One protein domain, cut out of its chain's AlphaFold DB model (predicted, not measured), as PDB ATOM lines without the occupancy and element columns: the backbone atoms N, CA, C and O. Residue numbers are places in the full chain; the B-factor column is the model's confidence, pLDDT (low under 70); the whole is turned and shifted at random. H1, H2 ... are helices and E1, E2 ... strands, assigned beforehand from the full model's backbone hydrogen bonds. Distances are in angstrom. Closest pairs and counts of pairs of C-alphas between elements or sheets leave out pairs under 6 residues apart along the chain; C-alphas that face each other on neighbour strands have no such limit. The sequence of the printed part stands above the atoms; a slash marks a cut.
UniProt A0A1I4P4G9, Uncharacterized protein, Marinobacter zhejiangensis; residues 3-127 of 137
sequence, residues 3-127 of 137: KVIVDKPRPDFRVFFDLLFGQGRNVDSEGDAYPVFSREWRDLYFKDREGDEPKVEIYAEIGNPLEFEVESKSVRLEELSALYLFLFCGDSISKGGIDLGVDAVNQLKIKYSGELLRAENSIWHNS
ATOM      1  N   LYS A   3     -64.882 -78.499 394.101       98.56
ATOM      2  CA  LYS A   3     -65.648 -79.615 393.543       98.56
ATOM      3  C   LYS A   3     -64.716 -80.659 392.953       98.56
ATOM      4  O   LYS A   3     -63.656 -80.308 392.433       98.56
ATOM      5  N   VAL A   4     -65.114 -81.924 393.027       98.75
ATOM      6  CA  VAL A   4     -64.387 -83.062 392.455       98.75
ATOM      7  C   VAL A   4     -65.371 -83.940 391.695       98.75
ATOM      8  O   VAL A   4     -66.374 -84.365 392.259       98.75
ATOM      9  N   ILE A   5     -65.076 -84.240 390.434       98.50
ATOM     10  CA  ILE A   5     -65.781 -85.290 389.694       98.50
ATOM     11  C   ILE A   5     -65.017 -86.590 389.907       98.50
ATOM     12  O   ILE A   5     -63.814 -86.624 389.658       98.50
ATOM     13  N   VAL A   6     -65.694 -87.644 390.363       97.94
ATOM     14  CA  VAL A   6     -65.091 -88.962 390.609       97.94
ATOM     15  C   VAL A   6     -65.391 -89.955 389.485       97.94
ATOM     16  O   VAL A   6     -66.488 -89.966 388.928       97.94
ATOM     17  N   ASP A   7     -64.426 -90.821 389.176       96.75
ATOM     18  CA  ASP A   7     -64.522 -91.862 388.138       96.75
ATOM     19  C   ASP A   7     -64.204 -93.278 388.650       96.75
ATOM     20  O   ASP A   7     -64.324 -94.262 387.916       96.75
ATOM     21  N   LYS A   8     -63.811 -93.398 389.923       96.38
ATOM     22  CA  LYS A   8     -63.390 -94.645 390.579       96.38
ATOM     23  C   LYS A   8     -64.068 -94.813 391.943       96.38
ATOM     24  O   LYS A   8     -64.626 -93.854 392.481       96.38
ATOM     25  N   PRO A   9     -64.008 -96.019 392.544       95.81
ATOM     26  CA  PRO A   9     -64.417 -96.213 393.931       95.81
ATOM     27  C   PRO A   9     -63.695 -95.242 394.869       95.81
ATOM     28  O   PRO A   9     -62.493 -95.004 394.728       95.81
ATOM     29  N   ARG A  10     -64.435 -94.694 395.834       97.06
ATOM     30  CA  ARG A  10     -63.900 -93.749 396.817       97.06
ATOM     31  C   ARG A  10     -62.920 -94.442 397.779       97.06
ATOM     32  O   ARG A  10     -62.919 -95.671 397.868       97.06
ATOM     33  N   PRO A  11     -62.080 -93.698 398.518       96.88
ATOM     34  CA  PRO A  11     -61.257 -94.280 399.581       96.88
ATOM     35  C   PRO A  11     -62.109 -94.748 400.770       96.88
ATOM     36  O   PRO A  11     -63.289 -94.404 400.879       96.88
ATOM     37  N   ASP A  12     -61.503 -95.482 401.713       97.25
ATOM     38  CA  ASP A  12     -62.072 -95.537 403.065       97.25
ATOM     39  C   ASP A  12     -62.143 -94.118 403.612       97.25
ATOM     40  O   ASP A  12     -61.135 -93.404 403.595       97.25
ATOM     41  N   PHE A  13     -63.305 -93.708 404.116       97.31
ATOM     42  CA  PHE A  13     -63.452 -92.355 404.638       97.31
ATOM     43  C   PHE A  13     -62.500 -92.088 405.816       97.31
ATOM     44  O   PHE A  13     -62.087 -90.953 406.031       97.31
ATOM     45  N   ARG A  14     -62.075 -93.123 406.552       96.88
ATOM     46  CA  ARG A  14     -61.162 -92.974 407.692       96.88
ATOM     47  C   ARG A  14     -59.745 -92.588 407.276       96.88
ATOM     48  O   ARG A  14     -59.002 -92.074 408.106       96.88
ATOM     49  N   VAL A  15     -59.370 -92.724 405.998       97.75
ATOM     50  CA  VAL A  15     -58.103 -92.154 405.504       97.75
ATOM     51  C   VAL A  15     -58.101 -90.624 405.627       97.75
ATOM     52  O   VAL A  15     -57.051 -90.032 405.888       97.75
ATOM     53  N   PHE A  16     -59.267 -89.969 405.533       98.00
ATOM     54  CA  PHE A  16     -59.361 -88.524 405.759       98.00
ATOM     55  C   PHE A  16     -58.993 -88.131 407.197       98.00
ATOM     56  O   PHE A  16     -58.537 -87.012 407.416       98.00
ATOM     57  N   PHE A  17     -59.111 -89.029 408.181       96.38
ATOM     58  CA  PHE A  17     -58.709 -88.730 409.558       96.38
ATOM     59  C   PHE A  17     -57.193 -88.524 409.643       96.38
ATOM     60  O   PHE A  17     -56.720 -87.492 410.125       96.38
ATOM     61  N   ASP A  18     -56.439 -89.468 409.077       96.12
ATOM     62  CA  ASP A  18     -54.976 -89.427 409.035       96.12
ATOM     63  C   ASP A  18     -54.466 -88.272 408.153       96.12
ATOM     64  O   ASP A  18     -53.478 -87.605 408.491       96.12
ATOM     65  N   LEU A  19     -55.166 -88.012 407.041       98.00
ATOM     66  CA  LEU A  19     -54.914 -86.884 406.145       98.00
ATOM     67  C   LEU A  19     -55.036 -85.551 406.896       98.00
ATOM     68  O   LEU A  19     -54.081 -84.772 406.932       98.00
ATOM     69  N   LEU A  20     -56.201 -85.281 407.491       97.06
ATOM     70  CA  LEU A  20     -56.565 -83.951 407.984       97.06
ATOM     71  C   LEU A  20     -55.967 -83.651 409.358       97.06
ATOM     72  O   LEU A  20     -55.419 -82.564 409.557       97.06
ATOM     73  N   PHE A  21     -56.031 -84.622 410.270       94.75
ATOM     74  CA  PHE A  21     -55.735 -84.419 411.690       94.75
ATOM     75  C   PHE A  21     -54.533 -85.242 412.172       94.75
ATOM     76  O   PHE A  21     -53.905 -84.893 413.172       94.75
ATOM     77  N   GLY A  22     -54.170 -86.298 411.441       91.75
ATOM     78  CA  GLY A  22     -53.091 -87.214 411.798       91.75
ATOM     79  C   GLY A  22     -53.591 -88.497 412.461       91.75
ATOM     80  O   GLY A  22     -54.766 -88.644 412.788       91.75
ATOM     81  N   GLN A  23     -52.673 -89.449 412.635       89.56
ATOM     82  CA  GLN A  23     -53.000 -90.783 413.137       89.56
ATOM     83  C   GLN A  23     -53.470 -90.758 414.594       89.56
ATOM     84  O   GLN A  23     -52.907 -90.056 415.433       89.56
ATOM     85  N   GLY A  24     -54.480 -91.579 414.894       87.62
ATOM     86  CA  GLY A  24     -54.960 -91.809 416.260       87.62
ATOM     87  C   GLY A  24     -55.779 -90.666 416.864       87.62
ATOM     88  O   GLY A  24     -56.076 -90.710 418.055       87.62
ATOM     89  N   ARG A  25     -56.151 -89.655 416.071       91.94
ATOM     90  CA  ARG A  25     -56.987 -88.543 416.537       91.94
ATOM     91  C   ARG A  25     -58.413 -88.999 416.816       91.94
ATOM     92  O   ARG A  25     -58.982 -89.799 416.072       91.94
ATOM     93  N   ASN A  26     -59.007 -88.443 417.869       93.50
ATOM     94  CA  ASN A  26     -60.419 -88.631 418.169       93.50
ATOM     95  C   ASN A  26     -61.276 -87.729 417.267       93.50
ATOM     96  O   ASN A  26     -61.483 -86.545 417.545       93.50
ATOM     97  N   VAL A  27     -61.755 -88.297 416.162       95.50
ATOM     98  CA  VAL A  27     -62.540 -87.583 415.153       95.50
ATOM     99  C   VAL A  27     -64.019 -87.877 415.348       95.50
ATOM    100  O   VAL A  27     -64.438 -89.032 415.399       95.50
ATOM    101  N   ASP A  28     -64.816 -86.819 415.445       96.31
ATOM    102  CA  ASP A  28     -66.254 -86.908 415.261       96.31
ATOM    103  C   ASP A  28     -66.556 -87.069 413.777       96.31
ATOM    104  O   ASP A  28     -66.141 -86.228 412.972       96.31
ATOM    105  N   SER A  29     -67.252 -88.137 413.410       95.19
ATOM    106  CA  SER A  29     -67.591 -88.399 412.018       95.19
ATOM    107  C   SER A  29     -69.010 -88.907 411.869       95.19
ATOM    108  O   SER A  29     -69.415 -89.818 412.589       95.19
ATOM    109  N   GLU A  30     -69.707 -88.381 410.871       94.94
ATOM    110  CA  GLU A  30     -70.996 -88.881 410.400       94.94
ATOM    111  C   GLU A  30     -70.925 -89.097 408.883       94.94
ATOM    112  O   GLU A  30     -69.950 -88.704 408.237       94.94
ATOM    113  N   GLY A  31     -71.930 -89.762 408.320       93.75
ATOM    114  CA  GLY A  31     -72.001 -90.038 406.891       93.75
ATOM    115  C   GLY A  31     -72.788 -91.301 406.566       93.75
ATOM    116  O   GLY A  31     -73.393 -91.923 407.442       93.75
ATOM    117  N   ASP A  32     -72.752 -91.698 405.298       95.94
ATOM    118  CA  ASP A  32     -73.540 -92.814 404.758       95.94
ATOM    119  C   ASP A  32     -72.697 -94.042 404.359       95.94
ATOM    120  O   ASP A  32     -73.187 -94.964 403.700       95.94
ATOM    121  N   ALA A  33     -71.435 -94.100 404.794       95.62
ATOM    122  CA  ALA A  33     -70.560 -95.249 404.586       95.62
ATOM    123  C   ALA A  33     -71.069 -96.490 405.349       95.62
ATOM    124  O   ALA A  33     -70.706 -96.735 406.501       95.62
ATOM    125  N   TYR A  34     -71.906 -97.296 404.690       93.75
ATOM    126  CA  TYR A  34     -72.446 -98.534 405.245       93.75
ATOM    127  C   TYR A  34     -72.254 -99.729 404.294       93.75
ATOM    128  O   TYR A  34     -72.701 -99.670 403.147       93.75
ATOM    129  N   PRO A  35     -71.624-100.833 404.747       94.50
ATOM    130  CA  PRO A  35     -70.888-100.977 406.014       94.50
ATOM    131  C   PRO A  35     -69.679-100.022 406.085       94.50
ATOM    132  O   PRO A  35     -69.327 -99.407 405.087       94.50
ATOM    133  N   VAL A  36     -69.018 -99.903 407.242       94.56
ATOM    134  CA  VAL A  36     -67.970 -98.878 407.493       94.56
ATOM    135  C   VAL A  36     -66.819 -98.862 406.471       94.56
ATOM    136  O   VAL A  36     -66.190 -97.835 406.253       94.56
ATOM    137  N   PHE A  37     -66.541 -99.995 405.823       93.75
ATOM    138  CA  PHE A  37     -65.516-100.133 404.782       93.75
ATOM    139  C   PHE A  37     -66.033 -99.822 403.366       93.75
ATOM    140  O   PHE A  37     -65.297 -99.983 402.393       93.75
ATOM    141  N   SER A  38     -67.290 -99.408 403.218       95.81
ATOM    142  CA  SER A  38     -67.898 -99.102 401.926       95.81
ATOM    143  C   SER A  38     -67.111 -98.019 401.190       95.81
ATOM    144  O   SER A  38     -66.685 -97.027 401.779       95.81
ATOM    145  N   ARG A  39     -66.923 -98.221 399.883       96.19
ATOM    146  CA  ARG A  39     -66.345 -97.238 398.947       96.19
ATOM    147  C   ARG A  39     -67.421 -96.511 398.139       96.19
ATOM    148  O   ARG A  39     -67.117 -95.826 397.166       96.19
ATOM    149  N   GLU A  40     -68.676 -96.686 398.548       95.81
ATOM    150  CA  GLU A  40     -69.867 -96.173 397.873       95.81
ATOM    151  C   GLU A  40     -70.543 -95.016 398.624       95.81
ATOM    152  O   GLU A  40     -71.631 -94.596 398.229       95.81
ATOM    153  N   TRP A  41     -69.892 -94.470 399.657       97.12
ATOM    154  CA  TRP A  41     -70.381 -93.316 400.414       97.12
ATOM    155  C   TRP A  41     -70.568 -92.077 399.529       97.12
ATOM    156  O   TRP A  41     -69.871 -91.889 398.527       97.12
ATOM    157  N   ARG A  42     -71.529 -91.238 399.892       97.25
ATOM    158  CA  ARG A  42     -71.899 -90.001 399.205       97.25
ATOM    159  C   ARG A  42     -71.986 -88.812 400.139       97.25
ATOM    160  O   ARG A  42     -72.092 -87.709 399.629       97.25
ATOM    161  N   ASP A  43     -71.958 -89.022 401.445       97.69
ATOM    162  CA  ASP A  43     -72.048 -87.963 402.442       97.69
ATOM    163  C   ASP A  43     -71.109 -88.292 403.600       97.69
ATOM    164  O   ASP A  43     -71.123 -89.411 404.123       97.69
ATOM    165  N   LEU A  44     -70.263 -87.333 403.957       98.06
ATOM    166  CA  LEU A  44     -69.304 -87.420 405.040       98.06
ATOM    167  C   LEU A  44     -69.208 -86.087 405.775       98.06
ATOM    168  O   LEU A  44     -69.041 -85.025 405.177       98.06
ATOM    169  N   TYR A  45     -69.176 -86.184 407.096       97.88
ATOM    170  CA  TYR A  45     -68.857 -85.106 408.018       97.88
ATOM    171  C   TYR A  45     -67.646 -85.506 408.855       97.88
ATOM    172  O   TYR A  45     -67.603 -86.620 409.379       97.88
ATOM    173  N   PHE A  46     -66.702 -84.584 409.053       96.38
ATOM    174  CA  PHE A  46     -65.538 -84.773 409.918       96.38
ATOM    175  C   PHE A  46     -65.282 -83.559 410.805       96.38
ATOM    176  O   PHE A  46     -65.217 -82.427 410.323       96.38
ATOM    177  N   LYS A  47     -65.017 -83.784 412.092       97.25
ATOM    178  CA  LYS A  47     -64.560 -82.746 413.018       97.25
ATOM    179  C   LYS A  47     -63.632 -83.339 414.070       97.25
ATOM    180  O   LYS A  47     -64.024 -84.196 414.854       97.25
ATOM    181  N   ASP A  48     -62.408 -82.834 414.127       96.06
ATOM    182  CA  ASP A  48     -61.498 -83.140 415.227       96.06
ATOM    183  C   ASP A  48     -62.083 -82.653 416.562       96.06
ATOM    184  O   ASP A  48     -62.411 -81.466 416.707       96.06
ATOM    185  N   ARG A  49     -62.235 -83.576 417.522       95.75
ATOM    186  CA  ARG A  49     -62.747 -83.288 418.874       95.75
ATOM    187  C   ARG A  49     -61.675 -82.692 419.782       95.75
ATOM    188  O   ARG A  49     -62.010 -82.124 420.816       95.75
ATOM    189  N   GLU A  50     -60.406 -82.830 419.411       92.38
ATOM    190  CA  GLU A  50     -59.254 -82.415 420.215       92.38
ATOM    191  C   GLU A  50     -58.654 -81.080 419.752       92.38
ATOM    192  O   GLU A  50     -57.773 -80.542 420.422       92.38
ATOM    193  N   GLY A  51     -59.088 -80.559 418.602       90.12
ATOM    194  CA  GLY A  51     -58.559 -79.343 417.985       90.12
ATOM    195  C   GLY A  51     -59.624 -78.300 417.641       90.12
ATOM    196  O   GLY A  51     -60.821 -78.586 417.564       90.12
ATOM    197  N   ASP A  52     -59.165 -77.078 417.365       92.81
ATOM    198  CA  ASP A  52     -60.022 -75.929 417.025       92.81
ATOM    199  C   ASP A  52     -60.334 -75.815 415.526       92.81
ATOM    200  O   ASP A  52     -61.095 -74.941 415.106       92.81
ATOM    201  N   GLU A  53     -59.768 -76.695 414.696       94.31
ATOM    202  CA  GLU A  53     -60.019 -76.659 413.258       94.31
ATOM    203  C   GLU A  53     -61.507 -76.873 412.944       94.31
ATOM    204  O   GLU A  53     -62.169 -77.683 413.597       94.31
ATOM    205  N   PRO A  54     -62.083 -76.156 411.969       97.06
ATOM    206  CA  PRO A  54     -63.492 -76.314 411.643       97.06
ATOM    207  C   PRO A  54     -63.782 -77.700 411.061       97.06
ATOM    208  O   PRO A  54     -62.884 -78.419 410.627       97.06
ATOM    209  N   LYS A  55     -65.069 -78.048 411.021       97.56
ATOM    210  CA  LYS A  55     -65.535 -79.261 410.351       97.56
ATOM    211  C   LYS A  55     -65.209 -79.258 408.853       97.56
ATOM    212  O   LYS A  55     -65.022 -78.191 408.253       97.56
ATOM    213  N   VAL A  56     -65.193 -80.450 408.273       98.44
ATOM    214  CA  VAL A  56     -65.192 -80.702 406.832       98.44
ATOM    215  C   VAL A  56     -66.451 -81.479 406.493       98.44
ATOM    216  O   VAL A  56     -66.789 -82.426 407.199       98.44
ATOM    217  N   GLU A  57     -67.111 -81.087 405.415       98.50
ATOM    218  CA  GLU A  57     -68.233 -81.811 404.826       98.50
ATOM    219  C   GLU A  57     -67.871 -82.174 403.382       98.50
ATOM    220  O   GLU A  57     -67.282 -81.364 402.662       98.50
ATOM    221  N   ILE A  58     -68.152 -83.416 402.988       98.50
ATOM    222  CA  ILE A  58     -67.959 -83.928 401.629       98.50
ATOM    223  C   ILE A  58     -69.255 -84.610 401.227       98.50
ATOM    224  O   ILE A  58     -69.610 -85.627 401.816       98.50
ATOM    225  N   TYR A  59     -69.939 -84.088 400.219       98.06
ATOM    226  CA  TYR A  59     -71.216 -84.644 399.795       98.06
ATOM    227  C   TYR A  59     -71.358 -84.643 398.277       98.06
ATOM    228  O   TYR A  59     -70.845 -83.763 397.587       98.06
ATOM    229  N   ALA A  60     -72.034 -85.658 397.748       97.75
ATOM    230  CA  ALA A  60     -72.386 -85.728 396.341       97.75
ATOM    231  C   ALA A  60     -73.548 -84.775 396.029       97.75
ATOM    232  O   ALA A  60     -74.505 -84.670 396.800       97.75
ATOM    233  N   GLU A  61     -73.491 -84.126 394.872       95.38
ATOM    234  CA  GLU A  61     -74.517 -83.203 394.404       95.38
ATOM    235  C   GLU A  61     -75.859 -83.921 394.197       95.38
ATOM    236  O   GLU A  61     -75.942 -85.060 393.710       95.38
ATOM    237  N   ILE A  62     -76.954 -83.236 394.527       91.75
ATOM    238  CA  ILE A  62     -78.297 -83.788 394.356       91.75
ATOM    239  C   ILE A  62     -78.566 -84.011 392.863       91.75
ATOM    240  O   ILE A  62     -78.658 -83.080 392.071       91.75
ATOM    241  N   GLY A  63     -78.743 -85.276 392.482       91.75
ATOM    242  CA  GLY A  63     -79.005 -85.672 391.096       91.75
ATOM    243  C   GLY A  63     -77.751 -85.991 390.277       91.75
ATOM    244  O   GLY A  63     -77.895 -86.563 389.197       91.75
ATOM    245  N   ASN A  64     -76.548 -85.727 390.799       94.44
ATOM    246  CA  ASN A  64     -75.287 -86.142 390.186       94.44
ATOM    247  C   ASN A  64     -74.373 -86.843 391.214       94.44
ATOM    248  O   ASN A  64     -73.535 -86.199 391.838       94.44
ATOM    249  N   PRO A  65     -74.476 -88.178 391.374       93.38
ATOM    250  CA  PRO A  65     -73.745 -88.915 392.411       93.38
ATOM    251  C   PRO A  65     -72.227 -89.006 392.179       93.38
ATOM    252  O   PRO A  65     -71.537 -89.613 392.996       93.38
ATOM    253  N   LEU A  66     -71.719 -88.483 391.058       97.00
ATOM    254  CA  LEU A  66     -70.294 -88.465 390.722       97.00
ATOM    255  C   LEU A  66     -69.649 -87.093 390.938       97.00
ATOM    256  O   LEU A  66     -68.428 -86.992 390.897       97.00
ATOM    257  N   GLU A  67     -70.438 -86.045 391.159       98.12
ATOM    258  CA  GLU A  67     -69.927 -84.712 391.462       98.12
ATOM    259  C   GLU A  67     -70.003 -84.494 392.966       98.12
ATOM    260  O   GLU A  67     -71.078 -84.564 393.548       98.12
ATOM    261  N   PHE A  68     -68.856 -84.256 393.589       98.56
ATOM    262  CA  PHE A  68     -68.736 -84.034 395.021       98.56
ATOM    263  C   PHE A  68     -68.368 -82.587 395.302       98.56
ATOM    264  O   PHE A  68     -67.433 -82.049 394.705       98.56
ATOM    265  N   GLU A  69     -69.059 -81.984 396.260       98.44
ATOM    266  CA  GLU A  69     -68.674 -80.716 396.859       98.44
ATOM    267  C   GLU A  69     -67.903 -80.979 398.153       98.44
ATOM    268  O   GLU A  69     -68.180 -81.924 398.895       98.44
ATOM    269  N   VAL A  70     -66.896 -80.147 398.399       98.56
ATOM    270  CA  VAL A  70     -66.114 -80.169 399.633       98.56
ATOM    271  C   VAL A  70     -66.203 -78.796 400.270       98.56
ATOM    272  O   VAL A  70     -65.840 -77.792 399.644       98.56
ATOM    273  N   GLU A  71     -66.638 -78.772 401.527       97.94
ATOM    274  CA  GLU A  71     -66.853 -77.553 402.294       97.94
ATOM    275  C   GLU A  71     -66.100 -77.569 403.623       97.94
ATOM    276  O   GLU A  71     -66.078 -78.546 404.373       97.94
ATOM    277  N   SER A  72     -65.490 -76.432 403.948       98.31
ATOM    278  CA  SER A  72     -64.996 -76.145 405.289       98.31
ATOM    279  C   SER A  72     -64.838 -74.641 405.476       98.31
ATOM    280  O   SER A  72     -64.512 -73.908 404.544       98.31
ATOM    281  N   LYS A  73     -64.954 -74.162 406.719       97.94
ATOM    282  CA  LYS A  73     -64.537 -72.787 407.059       97.94
ATOM    283  C   LYS A  73     -63.016 -72.599 406.979       97.94
ATOM    284  O   LYS A  73     -62.541 -71.468 407.032       97.94
ATOM    285  N   SER A  74     -62.250 -73.687 406.874       97.88
ATOM    286  CA  SER A  74     -60.808 -73.659 406.650       97.88
ATOM    287  C   SER A  74     -60.514 -73.930 405.183       97.88
ATOM    288  O   SER A  74     -60.682 -75.051 404.710       97.88
ATOM    289  N   VAL A  75     -59.983 -72.924 404.481       97.44
ATOM    290  CA  VAL A  75     -59.508 -73.079 403.094       97.44
ATOM    291  C   VAL A  75     -58.474 -74.202 402.992       97.44
ATOM    292  O   VAL A  75     -58.458 -74.932 402.009       97.44
ATOM    293  N   ARG A  76     -57.640 -74.377 404.028       97.75
ATOM    294  CA  ARG A  76     -56.652 -75.461 404.097       97.75
ATOM    295  C   ARG A  76     -57.327 -76.831 404.025       97.75
ATOM    296  O   ARG A  76     -56.931 -77.651 403.208       97.75
ATOM    297  N   LEU A  77     -58.328 -77.064 404.876       98.25
ATOM    298  CA  LEU A  77     -59.022 -78.352 404.953       98.25
ATOM    299  C   LEU A  77     -59.894 -78.608 403.722       98.25
ATOM    300  O   LEU A  77     -59.917 -79.731 403.229       98.25
ATOM    301  N   GLU A  78     -60.561 -77.571 403.208       98.50
ATOM    302  CA  GLU A  78     -61.343 -77.648 401.968       98.50
ATOM    303  C   GLU A  78     -60.457 -78.091 400.791       98.50
ATOM    304  O   GLU A  78     -60.748 -79.076 400.115       98.50
ATOM    305  N   GLU A  79     -59.328 -77.403 400.582       98.56
ATOM    306  CA  GLU A  79     -58.386 -77.727 399.506       98.56
ATOM    307  C   GLU A  79     -57.757 -79.111 399.681       98.56
ATOM    308  O   GLU A  79     -57.624 -79.843 398.703       98.56
ATOM    309  N   LEU A  80     -57.361 -79.471 400.904       98.69
ATOM    310  CA  LEU A  80     -56.686 -80.736 401.187       98.69
ATOM    311  C   LEU A  80     -57.604 -81.943 400.960       98.69
ATOM    312  O   LEU A  80     -57.205 -82.896 400.289       98.69
ATOM    313  N   SER A  81     -58.834 -81.889 401.473       98.69
ATOM    314  CA  SER A  81     -59.829 -82.949 401.283       98.69
ATOM    315  C   SER A  81     -60.177 -83.136 399.808       98.69
ATOM    316  O   SER A  81     -60.151 -84.261 399.310       98.69
ATOM    317  N   ALA A  82     -60.432 -82.040 399.084       98.75
ATOM    318  CA  ALA A  82     -60.734 -82.096 397.657       98.75
ATOM    319  C   ALA A  82     -59.548 -82.611 396.834       98.75
ATOM    320  O   ALA A  82     -59.727 -83.451 395.955       98.75
ATOM    321  N   LEU A  83     -58.327 -82.157 397.143       98.88
ATOM    322  CA  LEU A  83     -57.121 -82.641 396.478       98.88
ATOM    323  C   LEU A  83     -56.949 -84.145 396.674       98.88
ATOM    324  O   LEU A  83     -56.685 -84.852 395.708       98.88
ATOM    325  N   TYR A  84     -57.083 -84.639 397.904       98.81
ATOM    326  CA  TYR A  84     -56.925 -86.063 398.174       98.81
ATOM    327  C   TYR A  84     -57.993 -86.899 397.458       98.81
ATOM    328  O   TYR A  84     -57.650 -87.883 396.803       98.81
ATOM    329  N   LEU A  85     -59.262 -86.477 397.511       98.62
ATOM    330  CA  LEU A  85     -60.351 -87.146 396.797       98.62
ATOM    331  C   LEU A  85     -60.075 -87.203 395.288       98.62
ATOM    332  O   LEU A  85     -60.192 -88.265 394.677       98.62
ATOM    333  N   PHE A  86     -59.629 -86.085 394.710       98.75
ATOM    334  CA  PHE A  86     -59.247 -86.007 393.304       98.75
ATOM    335  C   PHE A  86     -58.096 -86.958 392.956       98.75
ATOM    336  O   PHE A  86     -58.185 -87.716 391.996       98.75
ATOM    337  N   LEU A  87     -57.023 -86.965 393.747       98.50
ATOM    338  CA  LEU A  87     -55.865 -87.822 393.484       98.50
ATOM    339  C   LEU A  87     -56.191 -89.314 393.615       98.50
ATOM    340  O   LEU A  87     -55.584 -90.126 392.919       98.50
ATOM    341  N   PHE A  88     -57.113 -89.675 394.509       98.44
ATOM    342  CA  PHE A  88     -57.458 -91.069 394.766       98.44
ATOM    343  C   PHE A  88     -58.450 -91.623 393.736       98.44
ATOM    344  O   PHE A  88     -58.248 -92.718 393.209       98.44
ATOM    345  N   CYS A  89     -59.518 -90.880 393.438       97.94
ATOM    346  CA  CYS A  89     -60.615 -91.369 392.601       97.94
ATOM    347  C   CYS A  89     -61.253 -90.309 391.693       97.94
ATOM    348  O   CYS A  89     -62.371 -90.520 391.228       97.94
ATOM    349  N   GLY A  90     -60.597 -89.167 391.493       97.69
ATOM    350  CA  GLY A  90     -61.108 -88.077 390.673       97.69
ATOM    351  C   GLY A  90     -60.702 -88.156 389.206       97.69
ATOM    352  O   GLY A  90     -59.581 -88.543 388.876       97.69
ATOM    353  N   ASP A  91     -61.601 -87.678 388.352       98.12
ATOM    354  CA  ASP A  91     -61.342 -87.303 386.963       98.12
ATOM    355  C   ASP A  91     -60.946 -85.822 386.857       98.12
ATOM    356  O   ASP A  91     -59.955 -85.472 386.216       98.12
ATOM    357  N   SER A  92     -61.667 -84.937 387.557       98.25
ATOM    358  CA  SER A  92     -61.400 -83.494 387.552       98.25
ATOM    359  C   SER A  92     -61.658 -82.839 388.908       98.25
ATOM    360  O   SER A  92     -62.375 -83.365 389.761       98.25
ATOM    361  N   ILE A  93     -61.028 -81.683 389.118       98.75
ATOM    362  CA  ILE A  93     -61.131 -80.871 390.332       98.75
ATOM    363  C   ILE A  93     -61.239 -79.398 389.947       98.75
ATOM    364  O   ILE A  93     -60.480 -78.911 389.107       98.75
ATOM    365  N   SER A  94     -62.158 -78.676 390.577       98.50
ATOM    366  CA  SER A  94     -62.397 -77.258 390.315       98.50
ATOM    367  C   SER A  94     -62.533 -76.455 391.606       98.50
ATOM    368  O   SER A  94     -62.831 -76.984 392.681       98.50
ATOM    369  N   LYS A  95     -62.288 -75.146 391.509       97.81
ATOM    370  CA  LYS A  95     -62.430 -74.188 392.610       97.81
ATOM    371  C   LYS A  95     -63.260 -73.005 392.144       97.81
ATOM    372  O   LYS A  95     -62.877 -72.314 391.204       97.81
ATOM    373  N   GLY A  96     -64.400 -72.765 392.795       94.88
ATOM    374  CA  GLY A  96     -65.310 -71.682 392.397       94.88
ATOM    375  C   GLY A  96     -65.801 -71.799 390.948       94.88
ATOM    376  O   GLY A  96     -65.943 -70.784 390.274       94.88
ATOM    377  N   GLY A  97     -66.001 -73.030 390.461       94.00
ATOM    378  CA  GLY A  97     -66.449 -73.315 389.092       94.00
ATOM    379  C   GLY A  97     -65.360 -73.241 388.018       94.00
ATOM    380  O   GLY A  97     -65.678 -73.331 386.837       94.00
ATOM    381  N   ILE A  98     -64.092 -73.062 388.402       97.06
ATOM    382  CA  ILE A  98     -62.956 -73.034 387.476       97.06
ATOM    383  C   ILE A  98     -62.125 -74.300 387.668       97.06
ATOM    384  O   ILE A  98     -61.617 -74.540 388.769       97.06
ATOM    385  N   ASP A  99     -61.970 -75.086 386.605       97.94
ATOM    386  CA  ASP A  99     -61.154 -76.302 386.611       97.94
ATOM    387  C   ASP A  99     -59.688 -75.987 386.917       97.94
ATOM    388  O   ASP A  99     -59.089 -75.053 386.370       97.94
ATOM    389  N   LEU A 100     -59.091 -76.782 387.803       98.38
ATOM    390  CA  LEU A 100     -57.680 -76.655 388.132       98.38
ATOM    391  C   LEU A 100     -56.846 -77.423 387.109       98.38
ATOM    392  O   LEU A 100     -56.913 -78.646 387.003       98.38
ATOM    393  N   GLY A 101     -56.000 -76.692 386.387       97.88
ATOM    394  CA  GLY A 101     -55.002 -77.292 385.511       97.88
ATOM    395  C   GLY A 101     -53.903 -78.037 386.280       97.88
ATOM    396  O   GLY A 101     -53.709 -77.855 387.486       97.88
ATOM    397  N   VAL A 102     -53.122 -78.828 385.543       97.75
ATOM    398  CA  VAL A 102     -52.033 -79.673 386.070       97.75
ATOM    399  C   VAL A 102     -51.052 -78.896 386.957       97.75
ATOM    400  O   VAL A 102     -50.659 -79.389 388.013       97.75
ATOM    401  N   ASP A 103     -50.687 -77.669 386.581       98.38
ATOM    402  CA  ASP A 103     -49.750 -76.853 387.362       98.38
ATOM    403  C   ASP A 103     -50.320 -76.448 388.726       98.38
ATOM    404  O   ASP A 103     -49.621 -76.526 389.737       98.38
ATOM    405  N   ALA A 104     -51.601 -76.073 388.778       98.31
ATOM    406  CA  ALA A 104     -52.275 -75.728 390.027       98.31
ATOM    407  C   ALA A 104     -52.385 -76.955 390.946       98.31
ATOM    408  O   ALA A 104     -52.067 -76.875 392.133       98.31
ATOM    409  N   VAL A 105     -52.746 -78.112 390.386       98.62
ATOM    410  CA  VAL A 105     -52.760 -79.390 391.114       98.62
ATOM    411  C   VAL A 105     -51.370 -79.723 391.661       98.62
ATOM    412  O   VAL A 105     -51.236 -80.080 392.831       98.62
ATOM    413  N   ASN A 106     -50.313 -79.574 390.859       98.62
ATOM    414  CA  ASN A 106     -48.943 -79.842 391.299       98.62
ATOM    415  C   ASN A 106     -48.499 -78.908 392.432       98.62
ATOM    416  O   ASN A 106     -47.860 -79.366 393.381       98.62
ATOM    417  N   GLN A 107     -48.875 -77.630 392.389       98.62
ATOM    418  CA  GLN A 107     -48.619 -76.702 393.493       98.62
ATOM    419  C   GLN A 107     -49.324 -77.140 394.782       98.62
ATOM    420  O   GLN A 107     -48.708 -77.112 395.849       98.62
ATOM    421  N   LEU A 108     -50.577 -77.600 394.698       98.56
ATOM    422  CA  LEU A 108     -51.307 -78.129 395.852       98.56
ATOM    423  C   LEU A 108     -50.661 -79.410 396.404       98.56
ATOM    424  O   LEU A 108     -50.515 -79.541 397.618       98.56
ATOM    425  N   LYS A 109     -50.193 -80.316 395.536       98.75
ATOM    426  CA  LYS A 109     -49.452 -81.522 395.949       98.75
ATOM    427  C   LYS A 109     -48.174 -81.187 396.710       98.75
ATOM    428  O   LYS A 109     -47.876 -81.831 397.707       98.75
ATOM    429  N   ILE A 110     -47.424 -80.185 396.252       98.69
ATOM    430  CA  ILE A 110     -46.215 -79.721 396.945       98.69
ATOM    431  C   ILE A 110     -46.596 -79.118 398.303       98.69
ATOM    432  O   ILE A 110     -46.018 -79.497 399.324       98.69
ATOM    433  N   LYS A 111     -47.596 -78.224 398.312       98.62
ATOM    434  CA  LYS A 111     -48.094 -77.526 399.506       98.62
ATOM    435  C   LYS A 111     -48.527 -78.492 400.612       98.62
ATOM    436  O   LYS A 111     -48.208 -78.237 401.766       98.62
ATOM    437  N   TYR A 112     -49.209 -79.580 400.255       98.69
ATOM    438  CA  TYR A 112     -49.770 -80.557 401.196       98.69
ATOM    439  C   TYR A 112     -49.049 -81.909 401.194       98.69
ATOM    440  O   TYR A 112     -49.623 -82.943 401.535       98.69
ATOM    441  N   SER A 113     -47.786 -81.927 400.772       98.38
ATOM    442  CA  SER A 113     -47.016 -83.166 400.602       98.38
ATOM    443  C   SER A 113     -46.925 -84.001 401.882       98.38
ATOM    444  O   SER A 113     -47.015 -85.226 401.817       98.38
ATOM    445  N   GLY A 114     -46.801 -83.361 403.049       98.19
ATOM    446  CA  GLY A 114     -46.744 -84.056 404.335       98.19
ATOM    447  C   GLY A 114     -48.059 -84.750 404.690       98.19
ATOM    448  O   GLY A 114     -48.054 -85.896 405.131       98.19
ATOM    449  N   GLU A 115     -49.190 -84.078 404.488       98.50
ATOM    450  CA  GLU A 115     -50.519 -84.638 404.724       98.50
ATOM    451  C   GLU A 115     -50.858 -85.755 403.734       98.50
ATOM    452  O   GLU A 115     -51.335 -86.812 404.146       98.50
ATOM    453  N   LEU A 116     -50.536 -85.564 402.453       98.56
ATOM    454  CA  LEU A 116     -50.716 -86.587 401.423       98.56
ATOM    455  C   LEU A 116     -49.885 -87.839 401.719       98.56
ATOM    456  O   LEU A 116     -50.409 -88.945 401.624       98.56
ATOM    457  N   LEU A 117     -48.630 -87.677 402.149       98.00
ATOM    458  CA  LEU A 117     -47.782 -88.802 402.541       98.00
ATOM    459  C   LEU A 117     -48.348 -89.546 403.760       98.00
ATOM    460  O   LEU A 117     -48.256 -90.771 403.832       98.00
ATOM    461  N   ARG A 118     -48.956 -88.845 404.728       96.88
ATOM    462  CA  ARG A 118     -49.644 -89.516 405.846       96.88
ATOM    463  C   ARG A 118     -50.834 -90.336 405.365       96.88
ATOM    464  O   ARG A 118     -50.991 -91.469 405.806       96.88
ATOM    465  N   ALA A 119     -51.641 -89.774 404.469       97.50
ATOM    466  CA  ALA A 119     -52.790 -90.465 403.903       97.50
ATOM    467  C   ALA A 119     -52.370 -91.688 403.080       97.50
ATOM    468  O   ALA A 119     -52.985 -92.739 403.209       97.50
ATOM    469  N   GLU A 120     -51.298 -91.594 402.289       96.62
ATOM    470  CA  GLU A 120     -50.729 -92.719 401.531       96.62
ATOM    471  C   GLU A 120     -50.318 -93.884 402.447       96.62
ATOM    472  O   GLU A 120     -50.567 -95.043 402.130       96.62
ATOM    473  N   ASN A 121     -49.769 -93.576 403.624       96.25
ATOM    474  CA  ASN A 121     -49.359 -94.569 404.620       96.25
ATOM    475  C   ASN A 121     -50.480 -94.969 405.600       96.25
ATOM    476  O   ASN A 121     -50.212 -95.615 406.616       96.25
ATOM    477  N   SER A 122     -51.726 -94.569 405.342       96.88
ATOM    478  CA  SER A 122     -52.845 -94.878 406.227       96.88
ATOM    479  C   SER A 122     -53.153 -96.376 406.243       96.88
ATOM    480  O   SER A 122     -53.325 -97.016 405.203       96.88
ATOM    481  N   ILE A 123     -53.310 -96.939 407.443       95.88
ATOM    482  CA  ILE A 123     -53.679 -98.351 407.620       95.88
ATOM    483  C   ILE A 123     -55.074 -98.665 407.064       95.88
ATOM    484  O   ILE A 123     -55.365 -99.812 406.721       95.88
ATOM    485  N   TRP A 124     -55.928 -97.647 406.934       96.38
ATOM    486  CA  TRP A 124     -57.305 -97.778 406.466       96.38
ATOM    487  C   TRP A 124     -57.415 -98.170 404.991       96.38
ATOM    488  O   TRP A 124     -58.447 -98.706 404.596       96.38
ATOM    489  N   HIS A 125     -56.345 -98.030 404.198       96.31
ATOM    490  CA  HIS A 125     -56.284 -98.601 402.845       96.31
ATOM    491  C   HIS A 125     -56.462-100.121 402.830       96.31
ATOM    492  O   HIS A 125     -56.954-100.673 401.850       96.31
ATOM    493  N   ASN A 126     -56.123-100.792 403.934       96.19
ATOM    494  CA  ASN A 126     -56.267-102.240 404.073       96.19
ATOM    495  C   ASN A 126     -57.671-102.669 404.523       96.19
ATOM    496  O   ASN A 126     -57.924-103.871 404.647       96.19
ATOM    497  N   SER A 127     -58.580-101.725 404.800       96.81
ATOM    498  CA  SER A 127     -59.918-102.069 405.265       96.81
ATOM    499  C   SER A 127     -60.730-102.745 404.159       96.81
ATOM    500  O   SER A 127     -60.706-102.347 402.993       96.81
TER     501      SER A 127
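AT A GLANCE: This is residues 3 to 127 of the 137 residues of an uncharacterized protein of Marinobacter zhejiangensis (UniProt A0A1I4P4G9). A twisted sheet of six strands has the long helix H2 packed along E5 and E1 and the short helix H1 over E3 on the same face; the other face has no helix on it. H3 and H4, which follow each other round a corner, cover H2 and H1 on their side away from the sheet, H3 packing on H2 and H4 on H1. The printed part has 125 residues, with five named helices and six named strands in the order E1 H1 E2 E3 E4 E5 H2 E6 H3 H4 H5. The sheet, E2 E3 E4 E5 E1 E6, is antiparallel and the class is mixed, helices and strands. The whole is compact and rounded, with a radius of gyration of the C-alphas of 13.4 A and spans of 34 by 32 by 28 A.

HOW THE PARTS SIT: E1, residues 3 to 6, is the antiparallel neighbour of E5, residues 64 to 72, and of E6, residues 90 to 95; N 4 and O 68, and N 5 and O 92, are each 2.9 A apart, within hydrogen-bond range. H1, residues 15 to 20, is on the sheet at a height of 9.6 A, over E3, residues 43 to 48, and slantwise to the strands, at 48 degrees to E3 on the local plane. E2, residues 27 to 31, E3, E4, residues 56 to 61, and E5 form a meander of three hairpins, each strand the antiparallel neighbour of the one before; N 28 and O 47 are 2.8 A apart, N 44 and O 58 2.8 A, N 57 and O 71 2.9 A. H2, residues 75 to 89, lies over E5 and E1 at a height of 6.9 A, along the strands, and with H1 on the same face gives two layers. E5, H2 and E6 form a split strand-helix-strand unit, E1 between its same-way strands, with a right-handed crossover. H2 touches H1 with residues 77 to 81 alone, closest C-alphas Leu 77 and Leu 20, 6.8 A, at a shallow tilt of 29 degrees, opposite ways. H3, residues 102 to 111, touches H2 at a steep tilt of 62 degrees, closest C-alphas Leu 108 and Leu 83, 7.4 A. H4, residues 113 to 120, touches H1 at a shallow tilt of 18 degrees, closest C-alphas Ala 119 and Leu 19, 4.7 A. H5, residues 123 to 126, only just touches H1, with 3 pairs of C-alphas within 8 A, the closest Trp 124 and Val 15, 5.8 A. Every O i to N i+4 pair is within hydrogen-bond range in H1, H2, H3 and H4; H5 is too short for one.

IN THESE COORDINATES: E1 begins at C-alpha 3 (-65.648, -79.615, 393.543). E5 is 20.8 A long and bends by 65 degrees at residue 67; H2 is 21.1 A, E3 17.3 A. H5 ends at C-alpha 126 (-56.267, -102.240, 404.073).

THE WHOLE: The C-alphas farthest apart, Pro 35 and Asp 103, are 37.1 A apart. The link from E2 to E3 is long, 11 residues. The printed part has no cut, and no printed residue is under 70 in pLDDT.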